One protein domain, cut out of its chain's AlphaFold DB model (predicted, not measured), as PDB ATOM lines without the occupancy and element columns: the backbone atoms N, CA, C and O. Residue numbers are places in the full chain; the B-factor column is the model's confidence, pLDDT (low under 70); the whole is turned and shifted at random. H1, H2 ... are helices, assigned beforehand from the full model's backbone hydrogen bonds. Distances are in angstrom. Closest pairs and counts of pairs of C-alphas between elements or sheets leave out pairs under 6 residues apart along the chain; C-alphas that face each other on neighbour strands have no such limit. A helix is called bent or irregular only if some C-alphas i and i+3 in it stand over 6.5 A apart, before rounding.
ATOM      1  N   VAL A 189      49.454 -10.203   1.844       80.94
ATOM      2  CA  VAL A 189      49.388 -10.718   0.470       80.94
ATOM      3  C   VAL A 189      48.141 -10.157  -0.225       80.94
ATOM      4  O   VAL A 189      47.027 -10.395   0.233       80.94
ATOM      5  N   PRO A 190      48.261  -9.435  -1.351       74.94
ATOM      6  CA  PRO A 190      47.091  -8.896  -2.039       74.94
ATOM      7  C   PRO A 190      46.095  -9.992  -2.442       74.94
ATOM      8  O   PRO A 190      46.463 -10.972  -3.088       74.94
ATOM      9  N   GLY A 191      44.822  -9.807  -2.089       76.50
ATOM     10  CA  GLY A 191      43.748 -10.762  -2.391       76.50
ATOM     11  C   GLY A 191      43.638 -11.933  -1.412       76.50
ATOM     12  O   GLY A 191      42.737 -12.755  -1.565       76.50
ATOM     13  N   VAL A 192      44.503 -11.990  -0.399       74.19
ATOM     14  CA  VAL A 192      44.421 -12.959   0.690       74.19
ATOM     15  C   VAL A 192      44.455 -12.190   2.014       74.19
ATOM     16  O   VAL A 192      45.288 -11.315   2.208       74.19
ATOM     17  N   GLU A 193      43.543 -12.476   2.939       86.81
ATOM     18  CA  GLU A 193      43.476 -11.793   4.246       86.81
ATOM     19  C   GLU A 193      44.550 -12.305   5.232       86.81
ATOM     20  O   GLU A 193      44.262 -12.550   6.398       86.81
ATOM     21  N   MET A 194      45.782 -12.526   4.758       86.25
ATOM     22  CA  MET A 194      46.908 -13.025   5.557       86.25
ATOM     23  C   MET A 194      48.239 -12.421   5.096       86.25
ATOM     24  O   MET A 194      48.377 -11.976   3.949       86.25
ATOM     25  N   SER A 195      49.232 -12.409   5.982       90.25
ATOM     26  CA  SER A 195      50.591 -11.973   5.659       90.25
ATOM     27  C   SER A 195      51.393 -13.032   4.889       90.25
ATOM     28  O   SER A 195      51.030 -14.209   4.847       90.25
ATOM     29  N   GLN A 196      52.514 -12.630   4.282       84.50
ATOM     30  CA  GLN A 196      53.486 -13.531   3.645       84.50
ATOM     31  C   GLN A 196      53.958 -14.626   4.614       84.50
ATOM     32  O   GLN A 196      54.040 -15.797   4.238       84.50
ATOM     33  N   GLY A 197      54.235 -14.258   5.871       86.62
ATOM     34  CA  GLY A 197      54.621 -15.194   6.926       86.62
ATOM     35  C   GLY A 197      53.504 -16.181   7.264       86.62
ATOM     36  O   GLY A 197      53.733 -17.388   7.266       86.62
ATOM     37  N   GLU A 198      52.278 -15.691   7.457       88.00
ATOM     38  CA  GLU A 198      51.115 -16.535   7.757       88.00
ATOM     39  C   GLU A 198      50.788 -17.509   6.616       88.00
ATOM     40  O   GLU A 198      50.487 -18.682   6.860       88.00
ATOM     41  N   LEU A 199      50.892 -17.049   5.364       85.56
ATOM     42  CA  LEU A 199      50.704 -17.883   4.178       85.56
ATOM     43  C   LEU A 199      51.783 -18.968   4.083       85.56
ATOM     44  O   LEU A 199      51.477 -20.127   3.792       85.56
ATOM     45  N   ARG A 200      53.043 -18.619   4.369       85.38
ATOM     46  CA  ARG A 200      54.149 -19.580   4.410       85.38
ATOM     47  C   ARG A 200      53.932 -20.637   5.492       85.38
ATOM     48  O   ARG A 200      54.058 -21.825   5.203       85.38
ATOM     49  N   ASP A 201      53.533 -20.230   6.691       88.81
ATOM     50  CA  ASP A 201      53.226 -21.146   7.794       88.81
ATOM     51  C   ASP A 201      52.031 -22.055   7.477       88.81
ATOM     52  O   ASP A 201      51.995 -23.220   7.887       88.81
ATOM     53  N   LEU A 202      51.029 -21.548   6.750       87.38
ATOM     54  CA  LEU A 202      49.915 -22.351   6.249       87.38
ATOM     55  C   LEU A 202      50.402 -23.400   5.242       87.38
ATOM     56  O   LEU A 202      50.069 -24.575   5.389       87.38
ATOM     57  N   HIS A 203      51.227 -23.006   4.267       86.50
ATOM     58  CA  HIS A 203      51.811 -23.925   3.287       86.50
ATOM     59  C   HIS A 203      52.688 -24.990   3.960       86.50
ATOM     60  O   HIS A 203      52.608 -26.166   3.609       86.50
ATOM     61  N   GLU A 204      53.500 -24.619   4.953       89.19
ATOM     62  CA  GLU A 204      54.330 -25.568   5.702       89.19
ATOM     63  C   GLU A 204      53.501 -26.542   6.546       89.19
ATOM     64  O   GLU A 204      53.894 -27.700   6.716       89.19
ATOM     65  N   ARG A 205      52.357 -26.102   7.085       87.62
ATOM     66  CA  ARG A 205      51.399 -26.991   7.760       87.62
ATOM     67  C   ARG A 205      50.739 -27.948   6.776       87.62
ATOM     68  O   ARG A 205      50.839 -29.152   6.976       87.62
ATOM     69  N   GLN A 206      50.188 -27.437   5.676       81.75
ATOM     70  CA  GLN A 206      49.579 -28.260   4.624       81.75
ATOM     71  C   GLN A 206      50.567 -29.276   4.046       81.75
ATOM     72  O   GLN A 206      50.214 -30.428   3.820       81.75
ATOM     73  N   TYR A 207      51.823 -28.877   3.837       81.81
ATOM     74  CA  TYR A 207      52.861 -29.783   3.356       81.81
ATOM     75  C   TYR A 207      53.174 -30.889   4.368       81.81
ATOM     76  O   TYR A 207      53.340 -32.045   3.980       81.81
ATOM     77  N   ARG A 208      53.252 -30.557   5.665       84.88
ATOM     78  CA  ARG A 208      53.447 -31.553   6.728       84.88
ATOM     79  C   ARG A 208      52.285 -32.533   6.791       84.88
ATOM     80  O   ARG A 208      52.535 -33.730   6.724       84.88
ATOM     81  N   GLU A 209      51.054 -32.034   6.820       81.75
ATOM     82  CA  GLU A 209      49.836 -32.852   6.818       81.75
ATOM     83  C   GLU A 209      49.773 -33.756   5.580       81.75
ATOM     84  O   GLU A 209      49.541 -34.955   5.697       81.75
ATOM     85  N   TYR A 210      50.085 -33.224   4.393       79.94
ATOM     86  CA  TYR A 210      50.161 -34.009   3.160       79.94
ATOM     87  C   TYR A 210      51.258 -35.086   3.201       79.94
ATOM     88  O   TYR A 210      51.124 -36.178   2.651       79.94
ATOM     89  N   ARG A 211      52.389 -34.800   3.845       81.19
ATOM     90  CA  ARG A 211      53.461 -35.785   3.995       81.19
ATOM     91  C   ARG A 211      53.087 -36.866   5.005       81.19
ATOM     92  O   ARG A 211      53.429 -38.027   4.798       81.19
ATOM     93  N   GLU A 212      52.422 -36.503   6.092       82.56
ATOM     94  CA  GLU A 212      51.889 -37.453   7.068       82.56
ATOM     95  C   GLU A 212      50.838 -38.353   6.418       82.56
ATOM     96  O   GLU A 212      50.932 -39.573   6.556       82.56
ATOM     97  N   SER A 213      49.949 -37.792   5.594       78.88
ATOM     98  CA  SER A 213      48.945 -38.570   4.868       78.88
ATOM     99  C   SER A 213      49.510 -39.510   3.818       78.88
ATOM    100  O   SER A 213      49.011 -40.616   3.614       78.88
ATOM    101  N   LEU A 214      50.589 -39.106   3.145       76.62
ATOM    102  CA  LEU A 214      51.329 -39.989   2.245       76.62
ATOM    103  C   LEU A 214      51.884 -41.224   2.962       76.62
ATOM    104  O   LEU A 214      51.976 -42.283   2.347       76.62
ATOM    105  N   ASN A 215      52.246 -41.083   4.236       81.31
ATOM    106  CA  ASN A 215      52.843 -42.147   5.037       81.31
ATOM    107  C   ASN A 215      51.822 -42.911   5.891       81.31
ATOM    108  O   ASN A 215      52.205 -43.867   6.565       81.31
ATOM    109  N   ASN A 216      50.548 -42.509   5.881       85.12
ATOM    110  CA  ASN A 216      49.487 -43.192   6.604       85.12
ATOM    111  C   ASN A 216      48.851 -44.281   5.716       85.12
ATOM    112  O   ASN A 216      48.145 -43.956   4.757       85.12
ATOM    113  N   PRO A 217      49.073 -45.575   6.009       79.94
ATOM    114  CA  PRO A 217      48.555 -46.664   5.183       79.94
ATOM    115  C   PRO A 217      47.022 -46.741   5.186       79.94
ATOM    116  O   PRO A 217      46.439 -47.187   4.197       79.94
ATOM    117  N   ASP A 218      46.376 -46.281   6.258       86.06
ATOM    118  CA  ASP A 218      44.926 -46.376   6.447       86.06
ATOM    119  C   ASP A 218      44.175 -45.144   5.908       86.06
ATOM    120  O   ASP A 218      42.955 -45.039   6.039       86.06
ATOM    121  N   GLU A 219      44.881 -44.192   5.293       84.44
ATOM    122  CA  GLU A 219      44.260 -42.994   4.742       84.44
ATOM    123  C   GLU A 219      43.624 -43.245   3.374       84.44
ATOM    124  O   GLU A 219      44.259 -43.788   2.464       84.44
ATOM    125  N   VAL A 220      42.368 -42.810   3.231       83.38
ATOM    126  CA  VAL A 220      41.607 -42.865   1.979       83.38
ATOM    127  C   VAL A 220      42.179 -41.853   0.993       83.38
ATOM    128  O   VAL A 220      42.229 -40.656   1.271       83.38
ATOM    129  N   ILE A 221      42.591 -42.325  -0.184       78.75
ATOM    130  CA  ILE A 221      43.146 -41.466  -1.228       78.75
ATOM    131  C   ILE A 221      42.006 -40.659  -1.869       78.75
ATOM    132  O   ILE A 221      41.072 -41.256  -2.423       78.75
ATOM    133  N   PRO A 222      42.079 -39.313  -1.870       74.69
ATOM    134  CA  PRO A 222      41.078 -38.484  -2.528       74.69
ATOM    135  C   PRO A 222      40.891 -38.875  -4.001       74.69
ATOM    136  O   PRO A 222      41.851 -38.919  -4.769       74.69
ATOM    137  N   GLY A 223      39.647 -39.155  -4.393       76.56
ATOM    138  CA  GLY A 223      39.275 -39.503  -5.770       76.56
ATOM    139  C   GLY A 223      39.398 -40.985  -6.149       76.56
ATOM    140  O   GLY A 223      38.992 -41.332  -7.254       76.56
ATOM    141  N   LEU A 224      39.910 -41.851  -5.265       76.88
ATOM    142  CA  LEU A 224      39.999 -43.302  -5.510       76.88
ATOM    143  C   LEU A 224      39.115 -44.147  -4.581       76.88
ATOM    144  O   LEU A 224      38.966 -45.338  -4.833       76.88
ATOM    145  N   ASP A 225      38.532 -43.538  -3.542       84.50
ATOM    146  CA  ASP A 225      37.621 -44.172  -2.568       84.50
ATOM    147  C   ASP A 225      38.164 -45.492  -1.974       84.50
ATOM    148  O   ASP A 225      37.427 -46.424  -1.666       84.50
ATOM    149  N   MET A 226      39.491 -45.573  -1.841       85.56
ATOM    150  CA  MET A 226      40.233 -46.681  -1.241       85.56
ATOM    151  C   MET A 226      41.433 -46.141  -0.470       85.56
ATOM    152  O   MET A 226      41.938 -45.049  -0.754       85.56
ATOM    153  N   THR A 227      41.898 -46.906   0.507       88.38
ATOM    154  CA  THR A 227      43.076 -46.572   1.308       88.38
ATOM    155  C   THR A 227      44.375 -46.787   0.535       88.38
ATOM    156  O   THR A 227      44.440 -47.547  -0.436       88.38
ATOM    157  N   ARG A 228      45.457 -46.141   0.981       80.81
ATOM    158  CA  ARG A 228      46.799 -46.367   0.415       80.81
ATOM    159  C   ARG A 228      47.229 -47.823   0.502       80.81
ATOM    160  O   ARG A 228      47.769 -48.353  -0.466       80.81
ATOM    161  N   LYS A 229      46.943 -48.477   1.625       88.12
ATOM    162  CA  LYS A 229      47.201 -49.902   1.815       88.12
ATOM    163  C   LYS A 229      46.442 -50.763   0.805       88.12
ATOM    164  O   LYS A 229      47.038 -51.653   0.206       88.12
ATOM    165  N   GLU A 230      45.161 -50.479   0.574       86.69
ATOM    166  CA  GLU A 230      44.354 -51.200  -0.422       86.69
ATOM    167  C   GLU A 230      44.893 -51.002  -1.844       86.69
ATOM    168  O   GLU A 230      44.960 -51.964  -2.612       86.69
ATOM    169  N   LEU A 231      45.350 -49.793  -2.185       84.81
ATOM    170  CA  LEU A 231      45.985 -49.520  -3.476       84.81
ATOM    171  C   LEU A 231      47.318 -50.273  -3.636       84.81
ATOM    172  O   LEU A 231      47.587 -50.836  -4.698       84.81
ATOM    173  N   GLU A 232      48.153 -50.319  -2.596       83.62
ATOM    174  CA  GLU A 232      49.407 -51.082  -2.609       83.62
ATOM    175  C   GLU A 232      49.170 -52.592  -2.736       83.62
ATOM    176  O   GLU A 232      49.883 -53.273  -3.477       83.62
ATOM    177  N   GLU A 233      48.171 -53.126  -2.034       88.25
ATOM    178  CA  GLU A 233      47.754 -54.525  -2.157       88.25
ATOM    179  C   GLU A 233      47.215 -54.829  -3.561       88.25
ATOM    180  O   GLU A 233      47.540 -55.874  -4.129       88.25
ATOM    181  N   LEU A 234      46.454 -53.907  -4.156       87.94
ATOM    182  CA  LEU A 234      45.961 -54.026  -5.527       87.94
ATOM    183  C   LEU A 234      47.109 -54.011  -6.548       87.94
ATOM    184  O   LEU A 234      47.150 -54.875  -7.422       87.94
ATOM    185  N   HIS A 235      48.087 -53.111  -6.406       85.25
ATOM    186  CA  HIS A 235      49.292 -53.108  -7.242       85.25
ATOM    187  C   HIS A 235      50.121 -54.389  -7.079       85.25
ATOM    188  O   HIS A 235      50.617 -54.923  -8.072       85.25
ATOM    189  N   LYS A 236      50.261 -54.921  -5.855       87.25
ATOM    190  CA  LYS A 236      50.948 -56.203  -5.622       87.25
ATOM    191  C   LYS A 236      50.241 -57.352  -6.337       87.25
ATOM    192  O   LYS A 236      50.902 -58.084  -7.066       87.25
ATOM    193  N   LYS A 237      48.913 -57.452  -6.212       87.75
ATOM    194  CA  LYS A 237      48.114 -58.458  -6.932       87.75
ATOM    195  C   LYS A 237      48.269 -58.333  -8.447       87.75
ATOM    196  O   LYS A 237      48.555 -59.325  -9.102       87.75
ATOM    197  N   GLN A 238      48.183 -57.123  -9.000       81.50
ATOM    198  CA  GLN A 238      48.370 -56.900 -10.440       81.50
ATOM    199  C   GLN A 238      49.768 -57.294 -10.934       81.50
ATOM    200  O   GLN A 238      49.912 -57.789 -12.049       81.50
ATOM    201  N   MET A 239      50.811 -57.073 -10.134       81.00
ATOM    202  CA  MET A 239      52.183 -57.464 -10.483       81.00
ATOM    203  C   MET A 239      52.416 -58.977 -10.373       81.00
ATOM    204  O   MET A 239      53.273 -59.509 -11.076       81.00
ATOM    205  N   GLU A 240      51.684 -59.662  -9.494       83.50
ATOM    206  CA  GLU A 240      51.693 -61.124  -9.375       83.50
ATOM    207  C   GLU A 240      50.877 -61.799 -10.486       83.50
ATOM    208  O   GLU A 240      51.311 -62.820 -11.007       83.50
ATOM    209  N   GLU A 241      49.749 -61.215 -10.897       77.31
ATOM    210  CA  GLU A 241      48.900 -61.718 -11.988       77.31
ATOM    211  C   GLU A 241      49.500 -61.491 -13.388       77.31
ATOM    212  O   GLU A 241      49.183 -62.230 -14.317       77.31
ATOM    213  N   ASN A 242      50.372 -60.489 -13.550       65.69
ATOM    214  CA  ASN A 242      51.060 -60.182 -14.814       65.69
ATOM    215  C   ASN A 242      52.468 -60.810 -14.933       65.69
ATOM    216  O   ASN A 242      53.224 -60.442 -15.838       65.69
ATOM    217  N   LYS A 243      52.841 -61.719 -14.026       52.81
ATOM    218  CA  LYS A 243      54.069 -62.531 -14.094       52.81
ATOM    219  C   LYS A 243      53.781 -63.931 -14.619       52.81
ATOM    220  O   LYS A 243      54.661 -64.443 -15.347       52.81
TER     221      LYS A 243
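What this domain is: This is residues 189 to 243 of the 243 residues of an uncharacterized protein of Candidatus Desulforudis sp (UniProt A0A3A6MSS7). Two helices follow one another nearly end to end along a rod, H1 and then the shorter H2, with H2 turned off the line of H1 and a loop, residues 216 to 227, between them. The helices are not packed side by side, and residues 189 to 195 make a second loop at the far end of H1. The printed part has 55 residues with two named helices, H1 then H2, and no named strand; its class is all helix. It is extended, with a radius of gyration of the C-alphas of 17.6 A, and spans 55 by 18 by 18 A.

How they stand to each other: H1, residues 196 to 215, has the N-to-C direction (-0.06, -1.00, -0.05). A long link of 12 residues leads from it to H2, residues 228 to 241, with the direction (0.25, -0.70, -0.67). The two helices are apart, but only just: their closest C-alphas are 8.0 A apart. Residues 203 to 212 of H1 stand free, and so do residues 233 to 243, of which 233 to 241 belong to H2. In H1 and H2 every O i to N i+4 pair is within hydrogen-bond range.

Where its parts are: Residues 189 to 195 come before H1, which begins at C-alpha 196 at (53.486, -13.531, 3.645) and measures 28.7 A from first to last C-alpha. C-alpha 215, its last, is at (52.843, -42.147, 5.037). H2 measures 19.8 A and ends at C-alpha 241 at (48.900, -61.718, -11.988). Neither helix is bent.

The domain as a whole: The C-alphas of Pro 190 and Lys 243, the two farthest apart, are 55.4 A apart. The printed part has no cut and ends at the chain's last residue, Lys 243. The mean pLDDT of the printed part is 82.5; residues 242 to 243 are under 70.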